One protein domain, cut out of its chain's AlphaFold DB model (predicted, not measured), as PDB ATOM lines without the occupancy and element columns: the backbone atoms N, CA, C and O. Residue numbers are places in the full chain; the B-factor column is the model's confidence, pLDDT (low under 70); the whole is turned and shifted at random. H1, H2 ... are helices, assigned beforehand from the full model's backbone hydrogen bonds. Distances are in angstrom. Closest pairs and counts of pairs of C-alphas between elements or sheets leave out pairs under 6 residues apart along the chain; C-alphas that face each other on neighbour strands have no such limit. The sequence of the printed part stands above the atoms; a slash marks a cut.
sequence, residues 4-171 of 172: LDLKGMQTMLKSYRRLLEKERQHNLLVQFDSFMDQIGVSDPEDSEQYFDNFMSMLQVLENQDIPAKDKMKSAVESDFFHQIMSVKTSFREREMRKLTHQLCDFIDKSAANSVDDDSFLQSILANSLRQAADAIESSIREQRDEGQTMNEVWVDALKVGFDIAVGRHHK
ATOM      1  N   LEU A   4      -0.953 -44.515   5.274       45.84
ATOM      2  CA  LEU A   4      -0.349 -44.893   6.556       45.84
ATOM      3  C   LEU A   4       1.185 -44.758   6.558       45.84
ATOM      4  O   LEU A   4       1.751 -44.477   7.610       45.84
ATOM      5  N   ASP A   5       1.842 -44.872   5.402       56.62
ATOM      6  CA  ASP A   5       3.310 -44.942   5.317       56.62
ATOM      7  C   ASP A   5       3.989 -43.555   5.335       56.62
ATOM      8  O   ASP A   5       4.972 -43.315   6.031       56.62
ATOM      9  N   LEU A   6       3.368 -42.557   4.696       50.38
ATOM     10  CA  LEU A   6       3.860 -41.170   4.666       50.38
ATOM     11  C   LEU A   6       3.879 -40.492   6.046       50.38
ATOM     12  O   LEU A   6       4.814 -39.760   6.373       50.38
ATOM     13  N   LYS A   7       2.861 -40.744   6.880       51.66
ATOM     14  CA  LYS A   7       2.812 -40.222   8.260       51.66
ATOM     15  C   LYS A   7       3.835 -40.910   9.168       51.66
ATOM     16  O   LYS A   7       4.415 -40.246  10.029       51.66
ATOM     17  N   GLY A   8       4.071 -42.208   8.963       40.72
ATOM     18  CA  GLY A   8       5.119 -42.966   9.650       40.72
ATOM     19  C   GLY A   8       6.514 -42.431   9.323       40.72
ATOM     20  O   GLY A   8       7.260 -42.081  10.237       40.72
ATOM     21  N   MET A   9       6.821 -42.240   8.035       35.84
ATOM     22  CA  MET A   9       8.096 -41.671   7.576       35.84
ATOM     23  C   MET A   9       8.310 -40.228   8.049       35.84
ATOM     24  O   MET A   9       9.396 -39.896   8.514       35.84
ATOM     25  N   GLN A  10       7.286 -39.368   8.018       40.16
ATOM     26  CA  GLN A  10       7.395 -38.000   8.550       40.16
ATOM     27  C   GLN A  10       7.664 -37.969  10.058       40.16
ATOM     28  O   GLN A  10       8.417 -37.122  10.538       40.16
ATOM     29  N   THR A  11       7.054 -38.884  10.809       43.00
ATOM     30  CA  THR A  11       7.267 -38.987  12.257       43.00
ATOM     31  C   THR A  11       8.674 -39.501  12.543       43.00
ATOM     32  O   THR A  11       9.375 -38.914  13.358       43.00
ATOM     33  N   MET A  12       9.132 -40.520  11.810       37.09
ATOM     34  CA  MET A  12      10.495 -41.048  11.897       37.09
ATOM     35  C   MET A  12      11.547 -39.988  11.535       37.09
ATOM     36  O   MET A  12      12.505 -39.828  12.281       37.09
ATOM     37  N   LEU A  13      11.346 -39.202  10.472       35.44
ATOM     38  CA  LEU A  13      12.246 -38.109  10.079       35.44
ATOM     39  C   LEU A  13      12.300 -36.986  11.121       35.44
ATOM     40  O   LEU A  13      13.371 -36.445  11.380       35.44
ATOM     41  N   LYS A  14      11.171 -36.647  11.757       42.75
ATOM     42  CA  LYS A  14      11.148 -35.694  12.881       42.75
ATOM     43  C   LYS A  14      11.876 -36.243  14.107       42.75
ATOM     44  O   LYS A  14      12.604 -35.498  14.755       42.75
ATOM     45  N   SER A  15      11.714 -37.530  14.409       35.91
ATOM     46  CA  SER A  15      12.430 -38.208  15.495       35.91
ATOM     47  C   SER A  15      13.935 -38.262  15.237       35.91
ATOM     48  O   SER A  15      14.705 -37.965  16.143       35.91
ATOM     49  N   TYR A  16      14.345 -38.570  14.003       36.00
ATOM     50  CA  TYR A  16      15.744 -38.560  13.572       36.00
ATOM     51  C   TYR A  16      16.341 -37.160  13.621       36.00
ATOM     52  O   TYR A  16      17.406 -36.995  14.197       36.00
ATOM     53  N   ARG A  17      15.641 -36.141  13.105       45.31
ATOM     54  CA  ARG A  17      16.060 -34.738  13.246       45.31
ATOM     55  C   ARG A  17      16.238 -34.354  14.708       45.31
ATOM     56  O   ARG A  17      17.252 -33.780  15.052       45.31
ATOM     57  N   ARG A  18      15.305 -34.735  15.585       44.88
ATOM     58  CA  ARG A  18      15.392 -34.454  17.025       44.88
ATOM     59  C   ARG A  18      16.537 -35.201  17.720       44.88
ATOM     60  O   ARG A  18      17.105 -34.672  18.668       44.88
ATOM     61  N   LEU A  19      16.840 -36.428  17.297       46.06
ATOM     62  CA  LEU A  19      17.989 -37.202  17.781       46.06
ATOM     63  C   LEU A  19      19.307 -36.584  17.310       46.06
ATOM     64  O   LEU A  19      20.182 -36.371  18.137       46.06
ATOM     65  N   LEU A  20      19.390 -36.209  16.034       50.62
ATOM     66  CA  LEU A  20      20.522 -35.487  15.453       50.62
ATOM     67  C   LEU A  20      20.738 -34.135  16.139       50.62
ATOM     68  O   LEU A  20      21.865 -33.807  16.472       50.62
ATOM     69  N   GLU A  21      19.674 -33.383  16.427       57.62
ATOM     70  CA  GLU A  21      19.742 -32.111  17.162       57.62
ATOM     71  C   GLU A  21      20.326 -32.307  18.569       57.62
ATOM     72  O   GLU A  21      21.162 -31.530  19.022       57.62
ATOM     73  N   LYS A  22      19.918 -33.382  19.255       62.47
ATOM     74  CA  LYS A  22      20.422 -33.731  20.589       62.47
ATOM     75  C   LYS A  22      21.868 -34.215  20.566       62.47
ATOM     76  O   LYS A  22      22.640 -33.809  21.426       62.47
ATOM     77  N   GLU A  23      22.240 -35.065  19.610       61.50
ATOM     78  CA  GLU A  23      23.632 -35.489  19.415       61.50
ATOM     79  C   GLU A  23      24.522 -34.302  19.045       61.50
ATOM     80  O   GLU A  23      25.626 -34.182  19.565       61.50
ATOM     81  N   ARG A  24      24.024 -33.381  18.215       67.50
ATOM     82  CA  ARG A  24      24.713 -32.140  17.851       67.50
ATOM     83  C   ARG A  24      24.968 -31.263  19.070       67.50
ATOM     84  O   ARG A  24      26.102 -30.851  19.284       67.50
ATOM     85  N   GLN A  25      23.940 -31.013  19.882       66.44
ATOM     86  CA  GLN A  25      24.076 -30.243  21.121       66.44
ATOM     87  C   GLN A  25      25.030 -30.918  22.109       66.44
ATOM     88  O   GLN A  25      25.861 -30.246  22.707       66.44
ATOM     89  N   HIS A  26      24.959 -32.244  22.239       71.38
ATOM     90  CA  HIS A  26      25.864 -32.993  23.100       71.38
ATOM     91  C   HIS A  26      27.322 -32.905  22.624       71.38
ATOM     92  O   HIS A  26      28.207 -32.613  23.421       71.38
ATOM     93  N   ASN A  27      27.572 -33.085  21.325       74.44
ATOM     94  CA  ASN A  27      28.909 -32.956  20.748       74.44
ATOM     95  C   ASN A  27      29.459 -31.534  20.890       74.44
ATOM     96  O   ASN A  27      30.640 -31.367  21.183       74.44
ATOM     97  N   LEU A  28      28.611 -30.518  20.709       75.94
ATOM     98  CA  LEU A  28      28.989 -29.121  20.903       75.94
ATOM     99  C   LEU A  28      29.390 -28.851  22.357       75.94
ATOM    100  O   LEU A  28      30.402 -28.201  22.590       75.94
ATOM    101  N   LEU A  29      28.641 -29.398  23.314       71.75
ATOM    102  CA  LEU A  29      28.912 -29.254  24.743       71.75
ATOM    103  C   LEU A  29      30.219 -29.954  25.148       71.75
ATOM    104  O   LEU A  29      31.058 -29.350  25.799       71.75
ATOM    105  N   VAL A  30      30.480 -31.165  24.642       75.94
ATOM    106  CA  VAL A  30      31.768 -31.859  24.854       75.94
ATOM    107  C   VAL A  30      32.946 -31.083  24.249       75.94
ATOM    108  O   VAL A  30      34.025 -31.012  24.839       75.94
ATOM    109  N   GLN A  31      32.769 -30.501  23.059       75.44
ATOM    110  CA  GLN A  31      33.795 -29.658  22.437       75.44
ATOM    111  C   GLN A  31      34.029 -28.368  23.224       75.44
ATOM    112  O   GLN A  31      35.171 -27.923  23.327       75.44
ATOM    113  N   PHE A  32      32.961 -27.794  23.770       77.50
ATOM    114  CA  PHE A  32      33.008 -26.602  24.595       77.50
ATOM    115  C   PHE A  32      33.748 -26.861  25.911       77.50
ATOM    116  O   PHE A  32      34.712 -26.157  26.198       77.50
ATOM    117  N   ASP A  33      33.405 -27.926  26.637       73.12
ATOM    118  CA  ASP A  33      34.105 -28.323  27.865       73.12
ATOM    119  C   ASP A  33      35.600 -28.547  27.593       73.12
ATOM    120  O   ASP A  33      36.466 -28.031  28.301       73.12
ATOM    121  N   SER A  34      35.928 -29.228  26.487       78.06
ATOM    122  CA  SER A  34      37.322 -29.419  26.080       78.06
ATOM    123  C   SER A  34      38.039 -28.107  25.749       78.06
ATOM    124  O   SER A  34      39.261 -28.042  25.907       78.06
ATOM    125  N   PHE A  35      37.339 -27.098  25.232       78.25
ATOM    126  CA  PHE A  35      37.903 -25.780  24.958       78.25
ATOM    127  C   PHE A  35      38.149 -25.005  26.259       78.25
ATOM    128  O   PHE A  35      39.247 -24.474  26.439       78.25
ATOM    129  N   MET A  36      37.187 -25.013  27.184       78.12
ATOM    130  CA  MET A  36      37.292 -24.359  28.495       78.12
ATOM    131  C   MET A  36      38.467 -24.915  29.314       78.12
ATOM    132  O   MET A  36      39.309 -24.148  29.798       78.12
ATOM    133  N   ASP A  37      38.632 -26.241  29.328       77.31
ATOM    134  CA  ASP A  37      39.786 -26.902  29.945       77.31
ATOM    135  C   ASP A  37      41.121 -26.467  29.312       77.31
ATOM    136  O   ASP A  37      42.112 -26.235  30.010       77.31
ATOM    137  N   GLN A  38      41.170 -26.313  27.983       76.50
ATOM    138  CA  GLN A  38      42.390 -25.911  27.267       76.50
ATOM    139  C   GLN A  38      42.824 -24.474  27.563       76.50
ATOM    140  O   GLN A  38      44.030 -24.196  27.577       76.50
ATOM    141  N   ILE A  39      41.874 -23.564  27.775       73.56
ATOM    142  CA  ILE A  39      42.163 -22.173  28.155       73.56
ATOM    143  C   ILE A  39      42.356 -22.016  29.675       73.56
ATOM    144  O   ILE A  39      42.873 -20.994  30.140       73.56
ATOM    145  N   GLY A  40      42.061 -23.069  30.444       69.88
ATOM    146  CA  GLY A  40      42.290 -23.162  31.883       69.88
ATOM    147  C   GLY A  40      41.179 -22.544  32.726       69.88
ATOM    148  O   GLY A  40      41.477 -22.046  33.812       69.88
ATOM    149  N   VAL A  41      39.946 -22.545  32.214       68.81
ATOM    150  CA  VAL A  41      38.728 -22.297  32.993       68.81
ATOM    151  C   VAL A  41      38.181 -23.659  33.394       68.81
ATOM    152  O   VAL A  41      37.845 -24.464  32.535       68.81
ATOM    153  N   SER A  42      38.136 -23.926  34.695       57.84
ATOM    154  CA  SER A  42      37.741 -25.237  35.230       57.84
ATOM    155  C   SER A  42      36.661 -25.132  36.304       57.84
ATOM    156  O   SER A  42      36.357 -26.134  36.948       57.84
ATOM    157  N   ASP A  43      36.125 -23.929  36.538       61.84
ATOM    158  CA  ASP A  43      35.039 -23.731  37.494       61.84
ATOM    159  C   ASP A  43      33.697 -24.117  36.834       61.84
ATOM    160  O   ASP A  43      33.340 -23.542  35.798       61.84
ATOM    161  N   PRO A  44      32.966 -25.117  37.364       51.97
ATOM    162  CA  PRO A  44      31.723 -25.592  36.764       51.97
ATOM    163  C   PRO A  44      30.597 -24.552  36.750       51.97
ATOM    164  O   PRO A  44      29.793 -24.576  35.822       51.97
ATOM    165  N   GLU A  45      30.530 -23.656  37.746       52.09
ATOM    166  CA  GLU A  45      29.482 -22.617  37.816       52.09
ATOM    167  C   GLU A  45      29.656 -21.555  36.721       52.09
ATOM    168  O   GLU A  45      28.681 -21.046  36.172       52.09
ATOM    169  N   ASP A  46      30.901 -21.288  36.347       63.09
ATOM    170  CA  ASP A  46      31.252 -20.387  35.260       63.09
ATOM    171  C   ASP A  46      30.942 -21.011  33.884       63.09
ATOM    172  O   ASP A  46      30.477 -20.323  32.971       63.09
ATOM    173  N   SER A  47      31.179 -22.319  33.716       63.81
ATOM    174  CA  SER A  47      31.092 -23.010  32.416       63.81
ATOM    175  C   SER A  47      29.702 -22.936  31.770       63.81
ATOM    176  O   SER A  47      29.601 -22.665  30.572       63.81
ATOM    177  N   GLU A  48      28.627 -23.105  32.550       66.25
ATOM    178  CA  GLU A  48      27.249 -22.980  32.040       66.25
ATOM    179  C   GLU A  48      26.971 -21.564  31.517       66.25
ATOM    180  O   GLU A  48      26.434 -21.398  30.420       66.25
ATOM    181  N   GLN A  49      27.418 -20.535  32.242       71.25
ATOM    182  CA  GLN A  49      27.258 -19.146  31.816       71.25
ATOM    183  C   GLN A  49      28.069 -18.839  30.547       71.25
ATOM    184  O   GLN A  49      27.571 -18.165  29.640       71.25
ATOM    185  N   TYR A  50      29.302 -19.343  30.442       70.88
ATOM    186  CA  TYR A  50      30.098 -19.204  29.220       70.88
ATOM    187  C   TYR A  50      29.433 -19.910  28.029       70.88
ATOM    188  O   TYR A  50      29.466 -19.386  26.911       70.88
ATOM    189  N   PHE A  51      28.813 -21.072  28.250       73.44
ATOM    190  CA  PHE A  51      28.116 -21.816  27.204       73.44
ATOM    191  C   PHE A  51      26.873 -21.069  26.709       73.44
ATOM    192  O   PHE A  51      26.676 -20.932  25.501       73.44
ATOM    193  N   ASP A  52      26.079 -20.506  27.618       74.00
ATOM    194  CA  ASP A  52      24.908 -19.693  27.269       74.00
ATOM    195  C   ASP A  52      25.297 -18.436  26.474       74.00
ATOM    196  O   ASP A  52      24.643 -18.082  25.483       74.00
ATOM    197  N   ASN A  53      26.409 -17.791  26.841       77.00
ATOM    198  CA  ASN A  53      26.933 -16.638  26.108       77.00
ATOM    199  C   ASN A  53      27.446 -17.039  24.714       77.00
ATOM    200  O   ASN A  53      27.228 -16.309  23.744       77.00
ATOM    201  N   PHE A  54      28.070 -18.214  24.582       77.88
ATOM    202  CA  PHE A  54      28.473 -18.765  23.287       77.88
ATOM    203  C   PHE A  54      27.266 -19.067  22.389       77.88
ATOM    204  O   PHE A  54      27.244 -18.672  21.223       77.88
ATOM    205  N   MET A  55      26.226 -19.702  22.932       76.88
ATOM    206  CA  MET A  55      24.988 -19.975  22.197       76.88
ATOM    207  C   MET A  55      24.291 -18.681  21.761       76.88
ATOM    208  O   MET A  55      23.808 -18.592  20.633       76.88
ATOM    209  N   SER A  56      24.301 -17.654  22.614       77.69
ATOM    210  CA  SER A  56      23.776 -16.324  22.284       77.69
ATOM    211  C   SER A  56      24.565 -15.665  21.148       77.69
ATOM    212  O   SER A  56      23.973 -15.086  20.239       77.69
ATOM    213  N   MET A  57      25.896 -15.806  21.138       80.56
ATOM    214  CA  MET A  57      26.741 -15.352  20.028       80.56
ATOM    215  C   MET A  57      26.387 -16.070  18.714       80.56
ATOM    216  O   MET A  57      26.272 -15.417  17.677       80.56
ATOM    217  N   LEU A  58      26.177 -17.392  18.738       75.25
ATOM    218  CA  LEU A  58      25.784 -18.155  17.546       75.25
ATOM    219  C   LEU A  58      24.411 -17.725  17.007       75.25
ATOM    220  O   LEU A  58      24.264 -17.546  15.800       75.25
ATOM    221  N   GLN A  59      23.437 -17.455  17.877       75.75
ATOM    222  CA  GLN A  59      22.112 -16.971  17.463       75.75
ATOM    223  C   GLN A  59      22.166 -15.626  16.720       75.75
ATOM    224  O   GLN A  59      21.370 -15.376  15.814       75.75
ATOM    225  N   VAL A  60      23.123 -14.755  17.057       76.56
ATOM    226  CA  VAL A  60      23.349 -13.502  16.317       76.56
ATOM    227  C   VAL A  60      23.814 -13.782  14.884       76.56
ATOM    228  O   VAL A  60      23.400 -13.086  13.954       76.56
ATOM    229  N   LEU A  61      24.623 -14.825  14.680       67.88
ATOM    230  CA  LEU A  61      25.063 -15.253  13.348       67.88
ATOM    231  C   LEU A  61      23.908 -15.834  12.516       67.88
ATOM    232  O   LEU A  61      23.871 -15.636  11.301       67.88
ATOM    233  N   GLU A  62      22.927 -16.454  13.166       69.62
ATOM    234  CA  GLU A  62      21.736 -17.044  12.536       69.62
ATOM    235  C   GLU A  62      20.666 -15.989  12.163       69.62
ATOM    236  O   GLU A  62      19.813 -16.224  11.305       69.62
ATOM    237  N   ASN A  63      20.713 -14.780  12.740       73.25
ATOM    238  CA  ASN A  63      19.663 -13.768  12.571       73.25
ATOM    239  C   ASN A  63      19.578 -13.203  11.136       73.25
ATOM    240  O   ASN A  63      20.385 -12.369  10.741       73.25
ATOM    241  N   GLN A  64      18.583 -13.602  10.342       68.50
ATOM    242  CA  GLN A  64      18.469 -13.190   8.933       68.50
ATOM    243  C   GLN A  64      18.197 -11.692   8.703       68.50
ATOM    244  O   GLN A  64      18.423 -11.213   7.592       68.50
ATOM    245  N   ASP A  65      17.779 -10.945   9.728       74.50
ATOM    246  CA  ASP A  65      17.476  -9.512   9.617       74.50
ATOM    247  C   ASP A  65      18.729  -8.622   9.696       74.50
ATOM    248  O   ASP A  65      18.662  -7.416   9.450       74.50
ATOM    249  N   ILE A  66      19.884  -9.205  10.033       73.19
ATOM    250  CA  ILE A  66      21.146  -8.486  10.214       73.19
ATOM    251  C   ILE A  66      22.083  -8.784   9.029       73.19
ATOM    252  O   ILE A  66      22.333  -9.950   8.714       73.19
ATOM    253  N   PRO A  67      22.658  -7.764   8.364       74.75
ATOM    254  CA  PRO A  67      23.664  -7.972   7.328       74.75
ATOM    255  C   PRO A  67      24.873  -8.765   7.843       74.75
ATOM    256  O   PRO A  67      25.305  -8.584   8.979       74.75
ATOM    257  N   ALA A  68      25.491  -9.584   6.985       67.00
ATOM    258  CA  ALA A  68      26.636 -10.424   7.359       67.00
ATOM    259  C   ALA A  68      27.767  -9.647   8.061       67.00
ATOM    260  O   ALA A  68      28.337 -10.135   9.031       67.00
ATOM    261  N   LYS A  69      28.057  -8.415   7.627       69.00
ATOM    262  CA  LYS A  69      29.058  -7.550   8.270       69.00
ATOM    263  C   LYS A  69      28.694  -7.202   9.719       69.00
ATOM    264  O   LYS A  69      29.560  -7.232  10.589       69.00
ATOM    265  N   ASP A  70      27.429  -6.895   9.973       73.44
ATOM    266  CA  ASP A  70      26.959  -6.492  11.296       73.44
ATOM    267  C   ASP A  70      26.880  -7.704  12.234       73.44
ATOM    268  O   ASP A  70      27.286  -7.601  13.385       73.44
ATOM    269  N   LYS A  71      26.515  -8.887  11.717       75.31
ATOM    270  CA  LYS A  71      26.616 -10.164  12.452       75.31
ATOM    271  C   LYS A  71      28.039 -10.447  12.919       75.31
ATOM    272  O   LYS A  71      28.274 -10.786  14.075       75.31
ATOM    273  N   MET A  72      28.988 -10.298  11.996       71.31
ATOM    274  CA  MET A  72      30.414 -10.497  12.238       71.31
ATOM    275  C   MET A  72      30.930  -9.535  13.318       71.31
ATOM    276  O   MET A  72      31.622  -9.961  14.238       71.31
ATOM    277  N   LYS A  73      30.538  -8.258  13.255       75.31
ATOM    278  CA  LYS A  73      30.880  -7.264  14.277       75.31
ATOM    279  C   LYS A  73      30.280  -7.613  15.643       75.31
ATOM    280  O   LYS A  73      31.002  -7.636  16.636       75.31
ATOM    281  N   SER A  74      28.994  -7.951  15.688       77.50
ATOM    282  CA  SER A  74      28.308  -8.322  16.928       77.50
ATOM    283  C   SER A  74      28.869  -9.592  17.576       77.50
ATOM    284  O   SER A  74      28.840  -9.705  18.797       77.50
ATOM    285  N   ALA A  75      29.427 -10.525  16.799       74.38
ATOM    286  CA  ALA A  75      30.097 -11.703  17.350       74.38
ATOM    287  C   ALA A  75      31.402 -11.347  18.087       74.38
ATOM    288  O   ALA A  75      31.654 -11.858  19.177       74.38
ATOM    289  N   VAL A  76      32.208 -10.433  17.535       72.06
ATOM    290  CA  VAL A  76      33.463  -9.965  18.160       72.06
ATOM    291  C   VAL A  76      33.200  -9.043  19.356       72.06
ATOM    292  O   VAL A  76      34.001  -8.978  20.284       72.06
ATOM    293  N   GLU A  77      32.069  -8.343  19.356       77.56
ATOM    294  CA  GLU A  77      31.604  -7.519  20.478       77.56
ATOM    295  C   GLU A  77      30.800  -8.315  21.520       77.56
ATOM    296  O   GLU A  77      30.312  -7.729  22.484       77.56
ATOM    297  N   SER A  78      30.654  -9.633  21.348       77.94
ATOM    298  CA  SER A  78      29.861 -10.459  22.259       77.94
ATOM    299  C   SER A  78      30.495 -10.577  23.645       77.94
ATOM    300  O   SER A  78      31.721 -10.619  23.797       77.94
ATOM    301  N   ASP A  79      29.637 -10.720  24.657       77.31
ATOM    302  CA  ASP A  79      30.067 -10.977  26.032       77.31
ATOM    303  C   ASP A  79      30.926 -12.239  26.114       77.31
ATOM    304  O   ASP A  79      31.929 -12.247  26.816       77.31
ATOM    305  N   PHE A  80      30.610 -13.269  25.322       78.88
ATOM    306  CA  PHE A  80      31.428 -14.476  25.228       78.88
ATOM    307  C   PHE A  80      32.864 -14.164  24.792       78.88
ATOM    308  O   PHE A  80      33.815 -14.554  25.468       78.88
ATOM    309  N   PHE A  81      33.042 -13.422  23.697       77.38
ATOM    310  CA  PHE A  81      34.370 -13.069  23.198       77.38
ATOM    311  C   PHE A  81      35.163 -12.255  24.228       77.38
ATOM    312  O   PHE A  81      36.323 -12.560  24.514       77.38
ATOM    313  N   HIS A  82      34.519 -11.253  24.831       76.44
ATOM    314  CA  HIS A  82      35.120 -10.426  25.872       76.44
ATOM    315  C   HIS A  82      35.516 -11.243  27.107       76.44
ATOM    316  O   HIS A  82      36.634 -11.094  27.609       76.44
ATOM    317  N   GLN A  83      34.641 -12.138  27.563       76.75
ATOM    318  CA  GLN A  83      34.902 -12.989  28.715       76.75
ATOM    319  C   GLN A  83      36.062 -13.951  28.435       76.75
ATOM    320  O   GLN A  83      37.015 -13.965  29.211       76.75
ATOM    321  N   ILE A  84      36.066 -14.653  27.293       77.19
ATOM    322  CA  ILE A  84      37.148 -15.570  26.888       77.19
ATOM    323  C   ILE A  84      38.502 -14.859  26.807       77.19
ATOM    324  O   ILE A  84      39.504 -15.368  27.311       77.19
ATOM    325  N   MET A  85      38.541 -13.655  26.238       74.19
ATOM    326  CA  MET A  85      39.767 -12.855  26.175       74.19
ATOM    327  C   MET A  85      40.223 -12.361  27.558       74.19
ATOM    328  O   MET A  85      41.415 -12.140  27.779       74.19
ATOM    329  N   SER A  86      39.297 -12.227  28.513       72.31
ATOM    330  CA  SER A  86      39.568 -11.780  29.887       72.31
ATOM    331  C   SER A  86      39.964 -12.883  30.871       72.31
ATOM    332  O   SER A  86      40.490 -12.561  31.938       72.31
ATOM    333  N   VAL A  87      39.797 -14.159  30.498       70.31
ATOM    334  CA  VAL A  87      40.035 -15.338  31.356       70.31
ATOM    335  C   VAL A  87      41.394 -15.309  32.061       70.31
ATOM    336  O   VAL A  87      41.495 -15.742  33.209       70.31
ATOM    337  N   LYS A  88      42.455 -14.773  31.433       61.22
ATOM    338  CA  LYS A  88      43.699 -14.465  32.160       61.22
ATOM    339  C   LYS A  88      44.208 -13.063  31.866       61.22
ATOM    340  O   LYS A  88      44.661 -12.737  30.774       61.22
ATOM    341  N   THR A  89      44.267 -12.274  32.927       54.53
ATOM    342  CA  THR A  89      44.737 -10.882  32.952       54.53
ATOM    343  C   THR A  89      46.245 -10.711  32.714       54.53
ATOM    344  O   THR A  89      46.713  -9.584  32.563       54.53
ATOM    345  N   SER A  90      47.029 -11.799  32.658       55.78
ATOM    346  CA  SER A  90      48.500 -11.762  32.554       55.78
ATOM    347  C   SER A  90      49.071 -12.279  31.230       55.78
ATOM    348  O   SER A  90      50.289 -12.461  31.105       55.78
ATOM    349  N   PHE A  91      48.227 -12.517  30.226       61.59
ATOM    350  CA  PHE A  91      48.703 -13.060  28.966       61.59
ATOM    351  C   PHE A  91      49.644 -12.094  28.239       61.59
ATOM    352  O   PHE A  91      49.350 -10.932  27.965       61.59
ATOM    353  N   ARG A  92      50.825 -12.616  27.901       70.62
ATOM    354  CA  ARG A  92      51.726 -11.999  26.929       70.62
ATOM    355  C   ARG A  92      51.054 -12.077  25.556       70.62
ATOM    356  O   ARG A  92      50.399 -13.066  25.279       70.62
ATOM    357  N   GLU A  93      51.298 -11.109  24.676       73.88
ATOM    358  CA  GLU A  93      50.904 -11.141  23.247       73.88
ATOM    359  C   GLU A  93      50.914 -12.547  22.601       73.88
ATOM    360  O   GLU A  93      49.935 -12.960  21.994       73.88
ATOM    361  N   ARG A  94      51.990 -13.326  22.790       79.00
ATOM    362  CA  ARG A  94      52.087 -14.712  22.302       79.00
ATOM    363  C   ARG A  94      50.946 -15.617  22.788       79.00
ATOM    364  O   ARG A  94      50.442 -16.420  22.011       79.00
ATOM    365  N   GLU A  95      50.570 -15.501  24.054       78.00
ATOM    366  CA  GLU A  95      49.477 -16.267  24.651       78.00
ATOM    367  C   GLU A  95      48.113 -15.746  24.190       78.00
ATOM    368  O   GLU A  95      47.249 -16.558  23.889       78.00
ATOM    369  N   MET A  96      47.944 -14.426  24.030       80.69
ATOM    370  CA  MET A  96      46.719 -13.852  23.450       80.69
ATOM    371  C   MET A  96      46.506 -14.325  22.009       80.69
ATOM    372  O   MET A  96      45.406 -14.733  21.637       80.69
ATOM    373  N   ARG A  97      47.577 -14.366  21.207       85.19
ATOM    374  CA  ARG A  97      47.540 -14.940  19.857       85.19
ATOM    375  C   ARG A  97      47.169 -16.413  19.903       85.19
ATOM    376  O   ARG A  97      46.260 -16.827  19.195       85.19
ATOM    377  N   LYS A  98      47.816 -17.196  20.769       84.44
ATOM    378  CA  LYS A  98      47.507 -18.620  20.936       84.44
ATOM    379  C   LYS A  98      46.039 -18.846  21.320       84.44
ATOM    380  O   LYS A  98      45.393 -19.673  20.691       84.44
ATOM    381  N   LEU A  99      45.511 -18.082  22.275       82.50
ATOM    382  CA  LEU A  99      44.112 -18.140  22.701       82.50
ATOM    383  C   LEU A  99      43.157 -17.770  21.557       82.50
ATOM    384  O   LEU A  99      42.179 -18.471  21.324       82.50
ATOM    385  N   THR A 100      43.481 -16.729  20.786       84.19
ATOM    386  CA  THR A 100      42.683 -16.330  19.616       84.19
ATOM    387  C   THR A 100      42.643 -17.445  18.565       84.19
ATOM    388  O   THR A 100      41.580 -17.754  18.035       84.19
ATOM    389  N   HIS A 101      43.776 -18.102  18.299       87.19
ATOM    390  CA  HIS A 101      43.837 -19.260  17.399       87.19
ATOM    391  C   HIS A 101      43.041 -20.455  17.937       87.19
ATOM    392  O   HIS A 101      42.297 -21.067  17.179       87.19
ATOM    393  N   GLN A 102      43.126 -20.744  19.240       82.75
ATOM    394  CA  GLN A 102      42.329 -21.800  19.879       82.75
ATOM    395  C   GLN A 102      40.823 -21.528  19.771       82.75
ATOM    396  O   GLN A 102      40.057 -22.451  19.501       82.75
ATOM    397  N   LEU A 103      40.404 -20.269  19.922       82.44
ATOM    398  CA  LEU A 103      39.020 -19.852  19.710       82.44
ATOM    399  C   LEU A 103      38.593 -20.037  18.246       82.44
ATOM    400  O   LEU A 103      37.509 -20.552  17.988       82.44
ATOM    401  N   CYS A 104      39.444 -19.678  17.280       84.38
ATOM    402  CA  CYS A 104      39.159 -19.900  15.859       84.38
ATOM    403  C   CYS A 104      39.015 -21.395  15.538       84.38
ATOM    404  O   CYS A 104      38.067 -21.789  14.869       84.38
ATOM    405  N   ASP A 105      39.911 -22.236  16.065       85.31
ATOM    406  CA  ASP A 105      39.844 -23.691  15.898       85.31
ATOM    407  C   ASP A 105      38.579 -24.288  16.526       85.31
ATOM    408  O   ASP A 105      38.035 -25.269  16.017       85.31
ATOM    409  N   PHE A 106      38.116 -23.723  17.642       80.31
ATOM    410  CA  PHE A 106      36.859 -24.112  18.271       80.31
ATOM    411  C   PHE A 106      35.655 -23.741  17.395       80.31
ATOM    412  O   PHE A 106      34.828 -24.610  17.123       80.31
ATOM    413  N   ILE A 107      35.601 -22.507  16.880       80.69
ATOM    414  CA  ILE A 107      34.532 -22.043  15.979       80.69
ATOM    415  C   ILE A 107      34.501 -22.872  14.680       80.69
ATOM    416  O   ILE A 107      33.433 -23.268  14.217       80.69
ATOM    417  N   ASP A 108      35.659 -23.210  14.104       80.44
ATOM    418  CA  ASP A 108      35.732 -24.077  12.916       80.44
ATOM    419  C   ASP A 108      35.185 -25.491  13.204       80.44
ATOM    420  O   ASP A 108      34.477 -26.085  12.384       80.44
ATOM    421  N   LYS A 109      35.478 -26.045  14.388       80.44
ATOM    422  CA  LYS A 109      34.968 -27.360  14.810       80.44
ATOM    423  C   LYS A 109      33.473 -27.337  15.115       80.44
ATOM    424  O   LYS A 109      32.795 -28.317  14.801       80.44
ATOM    425  N   SER A 110      32.951 -26.247  15.680       72.50
ATOM    426  CA  SER A 110      31.510 -26.090  15.900       72.50
ATOM    427  C   SER A 110      30.757 -25.954  14.577       72.50
ATOM    428  O   SER A 110      29.705 -26.574  14.411       72.50
ATOM    429  N   ALA A 111      31.331 -25.235  13.608       73.38
ATOM    430  CA  ALA A 111      30.772 -25.058  12.272       73.38
ATOM    431  C   ALA A 111      30.595 -26.395  11.542       73.38
ATOM    432  O   ALA A 111      29.542 -26.638  10.950       73.38
ATOM    433  N   ALA A 112      31.581 -27.294  11.652       70.75
ATOM    434  CA  ALA A 112      31.544 -28.636  11.063       70.75
ATOM    435  C   ALA A 112      30.412 -29.528  11.610       70.75
ATOM    436  O   ALA A 112      30.034 -30.507  10.968       70.75
ATOM    437  N   ASN A 113      29.865 -29.188  12.780       64.56
ATOM    438  CA  ASN A 113      28.724 -29.874  13.382       64.56
ATOM    439  C   ASN A 113      27.373 -29.226  13.028       64.56
ATOM    440  O   ASN A 113      26.335 -29.755  13.423       64.56
ATOM    441  N   SER A 114      27.351 -28.086  12.329       62.38
ATOM    442  CA  SER A 114      26.118 -27.435  11.865       62.38
ATOM    443  C   SER A 114      25.737 -27.895  10.453       62.38
ATOM    444  O   SER A 114      26.590 -28.287   9.658       62.38
ATOM    445  N   VAL A 115      24.440 -27.885  10.149       55.38
ATOM    446  CA  VAL A 115      23.906 -28.121   8.801       55.38
ATOM    447  C   VAL A 115      23.397 -26.762   8.318       55.38
ATOM    448  O   VAL A 115      22.662 -26.147   9.078       55.38
ATOM    449  N   ASP A 116      23.782 -26.329   7.109       60.91
ATOM    450  CA  ASP A 116      23.392 -25.073   6.413       60.91
ATOM    451  C   ASP A 116      24.425 -23.912   6.447       60.91
ATOM    452  O   ASP A 116      25.582 -24.086   6.852       60.91
ATOM    453  N   ASP A 117      24.013 -22.739   5.934       58.25
ATOM    454  CA  ASP A 117      24.777 -21.488   5.727       58.25
ATOM    455  C   ASP A 117      25.459 -20.944   7.001       58.25
ATOM    456  O   ASP A 117      26.405 -20.151   6.931       58.25
ATOM    457  N   ASP A 118      25.038 -21.414   8.173       64.25
ATOM    458  CA  ASP A 118      25.621 -21.058   9.468       64.25
ATOM    459  C   ASP A 118      27.057 -21.580   9.609       64.25
ATOM    460  O   ASP A 118      27.918 -20.892  10.166       64.25
ATOM    461  N   SER A 119      27.351 -22.746   9.018       72.12
ATOM    462  CA  SER A 119      28.713 -23.288   8.935       72.12
ATOM    463  C   SER A 119      29.645 -22.347   8.170       72.12
ATOM    464  O   SER A 119      30.784 -22.114   8.572       72.12
ATOM    465  N   PHE A 120      29.138 -21.737   7.097       72.88
ATOM    466  CA  PHE A 120      29.895 -20.824   6.253       72.88
ATOM    467  C   PHE A 120      30.222 -19.517   6.983       72.88
ATOM    468  O   PHE A 120      31.374 -19.079   6.967       72.88
ATOM    469  N   LEU A 121      29.247 -18.913   7.673       75.06
ATOM    470  CA  LEU A 121      29.476 -17.690   8.451       75.06
ATOM    471  C   LEU A 121      30.430 -17.923   9.628       75.06
ATOM    472  O   LEU A 121      31.305 -17.090   9.872       75.06
ATOM    473  N   GLN A 122      30.313 -19.060  10.317       78.69
ATOM    474  CA  GLN A 122      31.227 -19.435  11.397       78.69
ATOM    475  C   GLN A 122      32.661 -19.642  10.880       78.69
ATOM    476  O   GLN A 122      33.604 -19.104  11.462       78.69
ATOM    477  N   SER A 123      32.844 -20.314   9.739       80.69
ATOM    478  CA  SER A 123      34.166 -20.457   9.115       80.69
ATOM    479  C   SER A 123      34.749 -19.126   8.621       80.69
ATOM    480  O   SER A 123      35.963 -18.922   8.686       80.69
ATOM    481  N   ILE A 124      33.927 -18.187   8.139       79.94
ATOM    482  CA  ILE A 124      34.405 -16.838   7.780       79.94
ATOM    483  C   ILE A 124      34.858 -16.073   9.021       79.94
ATOM    484  O   ILE A 124      35.911 -15.429   8.978       79.94
ATOM    485  N   LEU A 125      34.093 -16.146  10.112       80.06
ATOM    486  CA  LEU A 125      34.437 -15.522  11.388       80.06
ATOM    487  C   LEU A 125      35.787 -16.040  11.891       80.06
ATOM    488  O   LEU A 125      36.688 -15.239  12.143       80.06
ATOM    489  N   ALA A 126      35.951 -17.364  11.962       83.56
ATOM    490  CA  ALA A 126      37.183 -18.009  12.409       83.56
ATOM    491  C   ALA A 126      38.389 -17.591  11.554       83.56
ATOM    492  O   ALA A 126      39.413 -17.160  12.080       83.56
ATOM    493  N   ASN A 127      38.258 -17.626  10.226       82.12
ATOM    494  CA  ASN A 127      39.349 -17.237   9.331       82.12
ATOM    495  C   ASN A 127      39.677 -15.739   9.393       82.12
ATOM    496  O   ASN A 127      40.850 -15.368   9.314       82.12
ATOM    497  N   SER A 128      38.672 -14.875   9.537       79.75
ATOM    498  CA  SER A 128      38.872 -13.425   9.618       79.75
ATOM    499  C   SER A 128      39.518 -13.028  10.947       79.75
ATOM    500  O   SER A 128      40.443 -12.218  10.957       79.75
ATOM    501  N   LEU A 129      39.102 -13.646  12.057       81.44
ATOM    502  CA  LEU A 129      39.733 -13.469  13.367       81.44
ATOM    503  C   LEU A 129      41.170 -13.993  13.383       81.44
ATOM    504  O   LEU A 129      42.055 -13.326  13.917       81.44
ATOM    505  N   ARG A 130      41.427 -15.142  12.750       86.50
ATOM    506  CA  ARG A 130      42.777 -15.704  12.629       86.50
ATOM    507  C   ARG A 130      43.706 -14.770  11.856       86.50
ATOM    508  O   ARG A 130      44.789 -14.448  12.333       86.50
ATOM    509  N   GLN A 131      43.248 -14.261  10.711       82.25
ATOM    510  CA  GLN A 131      43.995 -13.271   9.930       82.25
ATOM    511  C   GLN A 131      44.236 -11.977  10.711       82.25
ATOM    512  O   GLN A 131      45.337 -11.435  10.650       82.25
ATOM    513  N   ALA A 132      43.240 -11.494  11.460       82.06
ATOM    514  CA  ALA A 132      43.401 -10.329  12.322       82.06
ATOM    515  C   ALA A 132      44.481 -10.575  13.389       82.06
ATOM    516  O   ALA A 132      45.384  -9.758  13.534       82.06
ATOM    517  N   ALA A 133      44.454 -11.725  14.067       85.12
ATOM    518  CA  ALA A 133      45.434 -12.094  15.090       85.12
ATOM    519  C   ALA A 133      46.870 -12.213  14.551       85.12
ATOM    520  O   ALA A 133      47.833 -11.865  15.242       85.12
ATOM    521  N   ASP A 134      47.019 -12.705  13.321       85.50
ATOM    522  CA  ASP A 134      48.314 -12.852  12.655       85.50
ATOM    523  C   ASP A 134      48.846 -11.523  12.104       85.50
ATOM    524  O   ASP A 134      50.058 -11.328  12.032       85.50
ATOM    525  N   ALA A 135      47.952 -10.595  11.753       82.81
ATOM    526  CA  ALA A 135      48.305  -9.257  11.289       82.81
ATOM    527  C   ALA A 135      48.695  -8.297  12.424       82.81
ATOM    528  O   ALA A 135      49.300  -7.260  12.153       82.81
ATOM    529  N   ILE A 136      48.362  -8.619  13.681       82.75
ATOM    530  CA  ILE A 136      48.786  -7.824  14.837       82.75
ATOM    531  C   ILE A 136      50.309  -7.886  14.966       82.75
ATOM    532  O   ILE A 136      50.887  -8.947  15.226       82.75
ATOM    533  N   GLU A 137      50.948  -6.723  14.830       73.94
ATOM    534  CA  GLU A 137      52.383  -6.565  15.029       73.94
ATOM    535  C   GLU A 137      52.790  -6.858  16.479       73.94
ATOM    536  O   GLU A 137      52.093  -6.515  17.435       73.94
ATOM    537  N   SER A 138      53.991  -7.415  16.662       66.44
ATOM    538  CA  SER A 138      54.561  -7.662  17.993       66.44
ATOM    539  C   SER A 138      54.848  -6.384  18.797       66.44
ATOM    540  O   SER A 138      55.079  -6.437  20.006       66.44
ATOM    541  N   SER A 139      54.832  -5.225  18.132       61.94
ATOM    542  CA  SER A 139      55.005  -3.884  18.702       61.94
ATOM    543  C   SER A 139      53.749  -3.354  19.404       61.94
ATOM    544  O   SER A 139      53.812  -2.314  20.048       61.94
ATOM    545  N   ILE A 140      52.615  -4.064  19.355       74.44
ATOM    546  CA  ILE A 140      51.336  -3.637  19.953       74.44
ATOM    547  C   ILE A 140      51.443  -3.232  21.436       74.44
ATOM    548  O   ILE A 140      50.709  -2.378  21.919       74.44
ATOM    549  N   ARG A 141      52.412  -3.791  22.168       66.50
ATOM    550  CA  ARG A 141      52.704  -3.407  23.560       66.50
ATOM    551  C   ARG A 141      53.180  -1.970  23.716       66.50
ATOM    552  O   ARG A 141      52.971  -1.385  24.770       66.50
ATOM    553  N   GLU A 142      53.864  -1.448  22.709       69.62
ATOM    554  CA  GLU A 142      54.396  -0.085  22.663       69.62
ATOM    555  C   GLU A 142      53.305   0.925  22.286       69.62
ATOM    556  O   GLU A 142      53.462   2.114  22.537       69.62
ATOM    557  N   GLN A 143      52.182   0.444  21.737       67.44
ATOM    558  CA  GLN A 143      50.986   1.228  21.412       67.44
ATOM    559  C   GLN A 143      49.983   1.297  22.576       67.44
ATOM    560  O   GLN A 143      48.902   1.853  22.427       67.44
ATOM    561  N   ARG A 144      50.320   0.700  23.724       71.44
ATOM    562  CA  ARG A 144      49.478   0.665  24.921       71.44
ATOM    563  C   ARG A 144      49.505   2.018  25.627       71.44
ATOM    564  O   ARG A 144      50.570   2.444  26.076       71.44
ATOM    565  N   ASP A 145      48.335   2.619  25.815       75.31
ATOM    566  CA  ASP A 145      48.200   3.827  26.628       75.31
ATOM    567  C   ASP A 145      48.408   3.525  28.125       75.31
ATOM    568  O   ASP A 145      48.220   2.396  28.604       75.31
ATOM    569  N   GLU A 146      48.802   4.543  28.898       68.06
ATOM    570  CA  GLU A 146      48.953   4.419  30.351       68.06
ATOM    571  C   GLU A 146      47.635   3.964  30.999       68.06
ATOM    572  O   GLU A 146      46.624   4.659  30.968       68.06
ATOM    573  N   GLY A 147      47.661   2.781  31.617       69.81
ATOM    574  CA  GLY A 147      46.528   2.216  32.356       69.81
ATOM    575  C   GLY A 147      45.716   1.156  31.610       69.81
ATOM    576  O   GLY A 147      45.065   0.359  32.282       69.81
ATOM    577  N   GLN A 148      45.811   1.052  30.279       73.06
ATOM    578  CA  GLN A 148      45.135  -0.022  29.532       73.06
ATOM    579  C   GLN A 148      45.698  -1.389  29.909       73.06
ATOM    580  O   GLN A 148      46.857  -1.478  30.277       73.06
ATOM    581  N   THR A 149      44.972  -2.491  29.810       76.94
ATOM    582  CA  THR A 149      45.527  -3.848  29.974       76.94
ATOM    583  C   THR A 149      45.998  -4.412  28.631       76.94
ATOM    584  O   THR A 149      45.564  -3.971  27.574       76.94
ATOM    585  N   MET A 150      46.884  -5.416  28.637       75.94
ATOM    586  CA  MET A 150      47.281  -6.097  27.389       75.94
ATOM    587  C   MET A 150      46.072  -6.716  26.666       75.94
ATOM    588  O   MET A 150      46.063  -6.787  25.442       75.94
ATOM    589  N   ASN A 151      45.062  -7.147  27.426       75.62
ATOM    590  CA  ASN A 151      43.816  -7.676  26.888       75.62
ATOM    591  C   ASN A 151      43.039  -6.601  26.111       75.62
ATOM    592  O   ASN A 151      42.693  -6.825  24.960       75.62
ATOM    593  N   GLU A 152      42.841  -5.421  26.702       76.12
ATOM    594  CA  GLU A 152      42.137  -4.306  26.047       76.12
ATOM    595  C   GLU A 152      42.799  -3.928  24.720       76.12
ATOM    596  O   GLU A 152      42.142  -3.929  23.682       76.12
ATOM    597  N   VAL A 153      44.122  -3.741  24.725       81.50
ATOM    598  CA  VAL A 153      44.867  -3.400  23.504       81.50
ATOM    599  C   VAL A 153      44.764  -4.516  22.457       81.50
ATOM    600  O   VAL A 153      44.622  -4.247  21.266       81.50
ATOM    601  N   TRP A 154      44.806  -5.782  22.882       83.88
ATOM    602  CA  TRP A 154      44.678  -6.926  21.980       83.88
ATOM    603  C   TRP A 154      43.287  -7.020  21.348       83.88
ATOM    604  O   TRP A 154      43.177  -7.233  20.141       83.88
ATOM    605  N   VAL A 155      42.227  -6.842  22.140       81.50
ATOM    606  CA  VAL A 155      40.839  -6.856  21.661       81.50
ATOM    607  C   VAL A 155      40.591  -5.707  20.688       81.50
ATOM    608  O   VAL A 155      39.998  -5.929  19.633       81.50
ATOM    609  N   ASP A 156      41.093  -4.510  20.983       81.75
ATOM    610  CA  ASP A 156      40.953  -3.354  20.094       81.75
ATOM    611  C   ASP A 156      41.686  -3.573  18.766       81.75
ATOM    612  O   ASP A 156      41.124  -3.346  17.690       81.75
ATOM    613  N   ALA A 157      42.906  -4.108  18.812       82.50
ATOM    614  CA  ALA A 157      43.650  -4.439  17.603       82.50
ATOM    615  C   ALA A 157      42.988  -5.562  16.790       82.50
ATOM    616  O   ALA A 157      42.995  -5.508  15.559       82.50
ATOM    617  N   LEU A 158      42.367  -6.546  17.450       82.19
ATOM    618  CA  LEU A 158      41.578  -7.572  16.770       82.19
ATOM    619  C   LEU A 158      40.355  -6.980  16.080       82.19
ATOM    620  O   LEU A 158      40.108  -7.343  14.936       82.19
ATOM    621  N   LYS A 159      39.626  -6.052  16.710       79.44
ATOM    622  CA  LYS A 159      38.478  -5.370  16.083       79.44
ATOM    623  C   LYS A 159      38.903  -4.622  14.816       79.44
ATOM    624  O   LYS A 159      38.290  -4.796  13.765       79.44
ATOM    625  N   VAL A 160      40.008  -3.877  14.883       79.38
ATOM    626  CA  VAL A 160      40.571  -3.164  13.721       79.38
ATOM    627  C   VAL A 160      41.033  -4.136  12.632       79.38
ATOM    628  O   VAL A 160      40.698  -3.967  11.458       79.38
ATOM    629  N   GLY A 161      41.786  -5.177  12.999       76.00
ATOM    630  CA  GLY A 161      42.268  -6.189  12.057       76.00
ATOM    631  C   GLY A 161      41.128  -6.967  11.400       76.00
ATOM    632  O   GLY A 161      41.176  -7.260  10.205       76.00
ATOM    633  N   PHE A 162      40.075  -7.246  12.161       74.12
ATOM    634  CA  PHE A 162      38.881  -7.934  11.698       74.12
ATOM    635  C   PHE A 162      38.083  -7.087  10.704       74.12
ATOM    636  O   PHE A 162      37.730  -7.587   9.638       74.12
ATOM    637  N   ASP A 163      37.883  -5.793  10.975       71.50
ATOM    638  CA  ASP A 163      37.246  -4.865  10.030       71.50
ATOM    639  C   ASP A 163      37.999  -4.801   8.690       71.50
ATOM    640  O   ASP A 163      37.389  -4.757   7.615       71.50
ATOM    641  N   ILE A 164      39.335  -4.859   8.731       72.00
ATOM    642  CA  ILE A 164      40.182  -4.913   7.532       72.00
ATOM    643  C   ILE A 164      40.017  -6.254   6.803       72.00
ATOM    644  O   ILE A 164      39.899  -6.267   5.573       72.00
ATOM    645  N   ALA A 165      40.006  -7.376   7.528       68.94
ATOM    646  CA  ALA A 165      39.858  -8.714   6.959       68.94
ATOM    647  C   ALA A 165      38.481  -8.897   6.294       68.94
ATOM    648  O   ALA A 165      38.397  -9.243   5.114       68.94
ATOM    649  N   VAL A 166      37.399  -8.563   6.999       66.50
ATOM    650  CA  VAL A 166      36.021  -8.651   6.490       66.50
ATOM    651  C   VAL A 166      35.787  -7.660   5.345       66.50
ATOM    652  O   VAL A 166      35.151  -8.003   4.346       66.50
ATOM    653  N   GLY A 167      36.362  -6.455   5.421       60.62
ATOM    654  CA  GLY A 167      36.311  -5.468   4.339       60.62
ATOM    655  C   GLY A 167      36.963  -5.939   3.030       60.62
ATOM    656  O   GLY A 167      36.547  -5.511   1.953       60.62
ATOM    657  N   ARG A 168      37.948  -6.850   3.089       56.94
ATOM    658  CA  ARG A 168      38.548  -7.482   1.897       56.94
ATOM    659  C   ARG A 168      37.658  -8.565   1.287       56.94
ATOM    660  O   ARG A 168      37.653  -8.701   0.066       56.94
ATOM    661  N   HIS A 169      36.885  -9.287   2.098       51.56
ATOM    662  CA  HIS A 169      35.969 -10.336   1.633       51.56
ATOM    663  C   HIS A 169      34.711  -9.793   0.922       51.56
ATOM    664  O   HIS A 169      34.093 -10.521   0.156       51.56
ATOM    665  N   HIS A 170      34.364  -8.513   1.102       43.34
ATOM    666  CA  HIS A 170      33.197  -7.857   0.482       43.34
ATOM    667  C   HIS A 170      33.428  -7.308  -0.945       43.34
ATOM    668  O   HIS A 170      32.563  -6.624  -1.487       43.34
ATOM    669  N   LYS A 171      34.604  -7.543  -1.549       37.59
ATOM    670  CA  LYS A 171      34.961  -7.050  -2.897       37.59
ATOM    671  C   LYS A 171      34.711  -8.050  -4.040       37.59
ATOM    672  O   LYS A 171      35.200  -7.808  -5.142       37.59
TER     673      LYS A 171
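AT A GLANCE: This is residues 4 to 171 of the 172 residues of an uncharacterized protein of Candidatus Poribacteria bacterium (UniProt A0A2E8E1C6). What shape is this? The body is flat: H2, H3, H4 and H8 cover one side of a layer of H5, H6 and the end of H1, and residues 4 to 20 of H1 stick out. What builds it? The printed part has 168 residues with eight named helices, H1 to H8, and is all helix, part aligned, part crossed. It is only just compact, close to loose, with a radius of gyration of the C-alphas of 18.3 A and spans of 73 by 43 by 21 A.

HOW THE PARTS SIT: Which helices touch? H1, residues 4 to 39, touches H5, residues 93 to 111, closest at C-alphas 28 and 110, 6.4 A. H2, residues 44 to 62, touches H4, residues 79 to 86, and forms a hairpin with H3, residues 68 to 76. H5 forms a hairpin with H6, residues 118 to 135, closest at C-alphas 111 and 119, 4.3 A. And later? H8, residues 150 to 169, touches H7, residues 138 to 143, and, at a steep tilt of 61 degrees, H6. Every O i to N i+4 pair is within hydrogen-bond range in H3, H4, H5, H6 and H8; H1 has 31 of 32, H2 13 of 15, H7 0 of 2 but 2 of 3 O i to N i+3.

IN THESE COORDINATES: Where does H1 lie? C-alpha 4 is at (-0.349, -44.893, 6.556), 52.8 A from C-alpha 39. And H8's end? C-alpha 169 is at (35.969, -10.336, 1.633).

THE WHOLE: How large? C-alphas 4 and 146 are farthest apart, 73.7 A. How sure? The printed part has no cut; 60 residues are under pLDDT 70, among them 4 to 25.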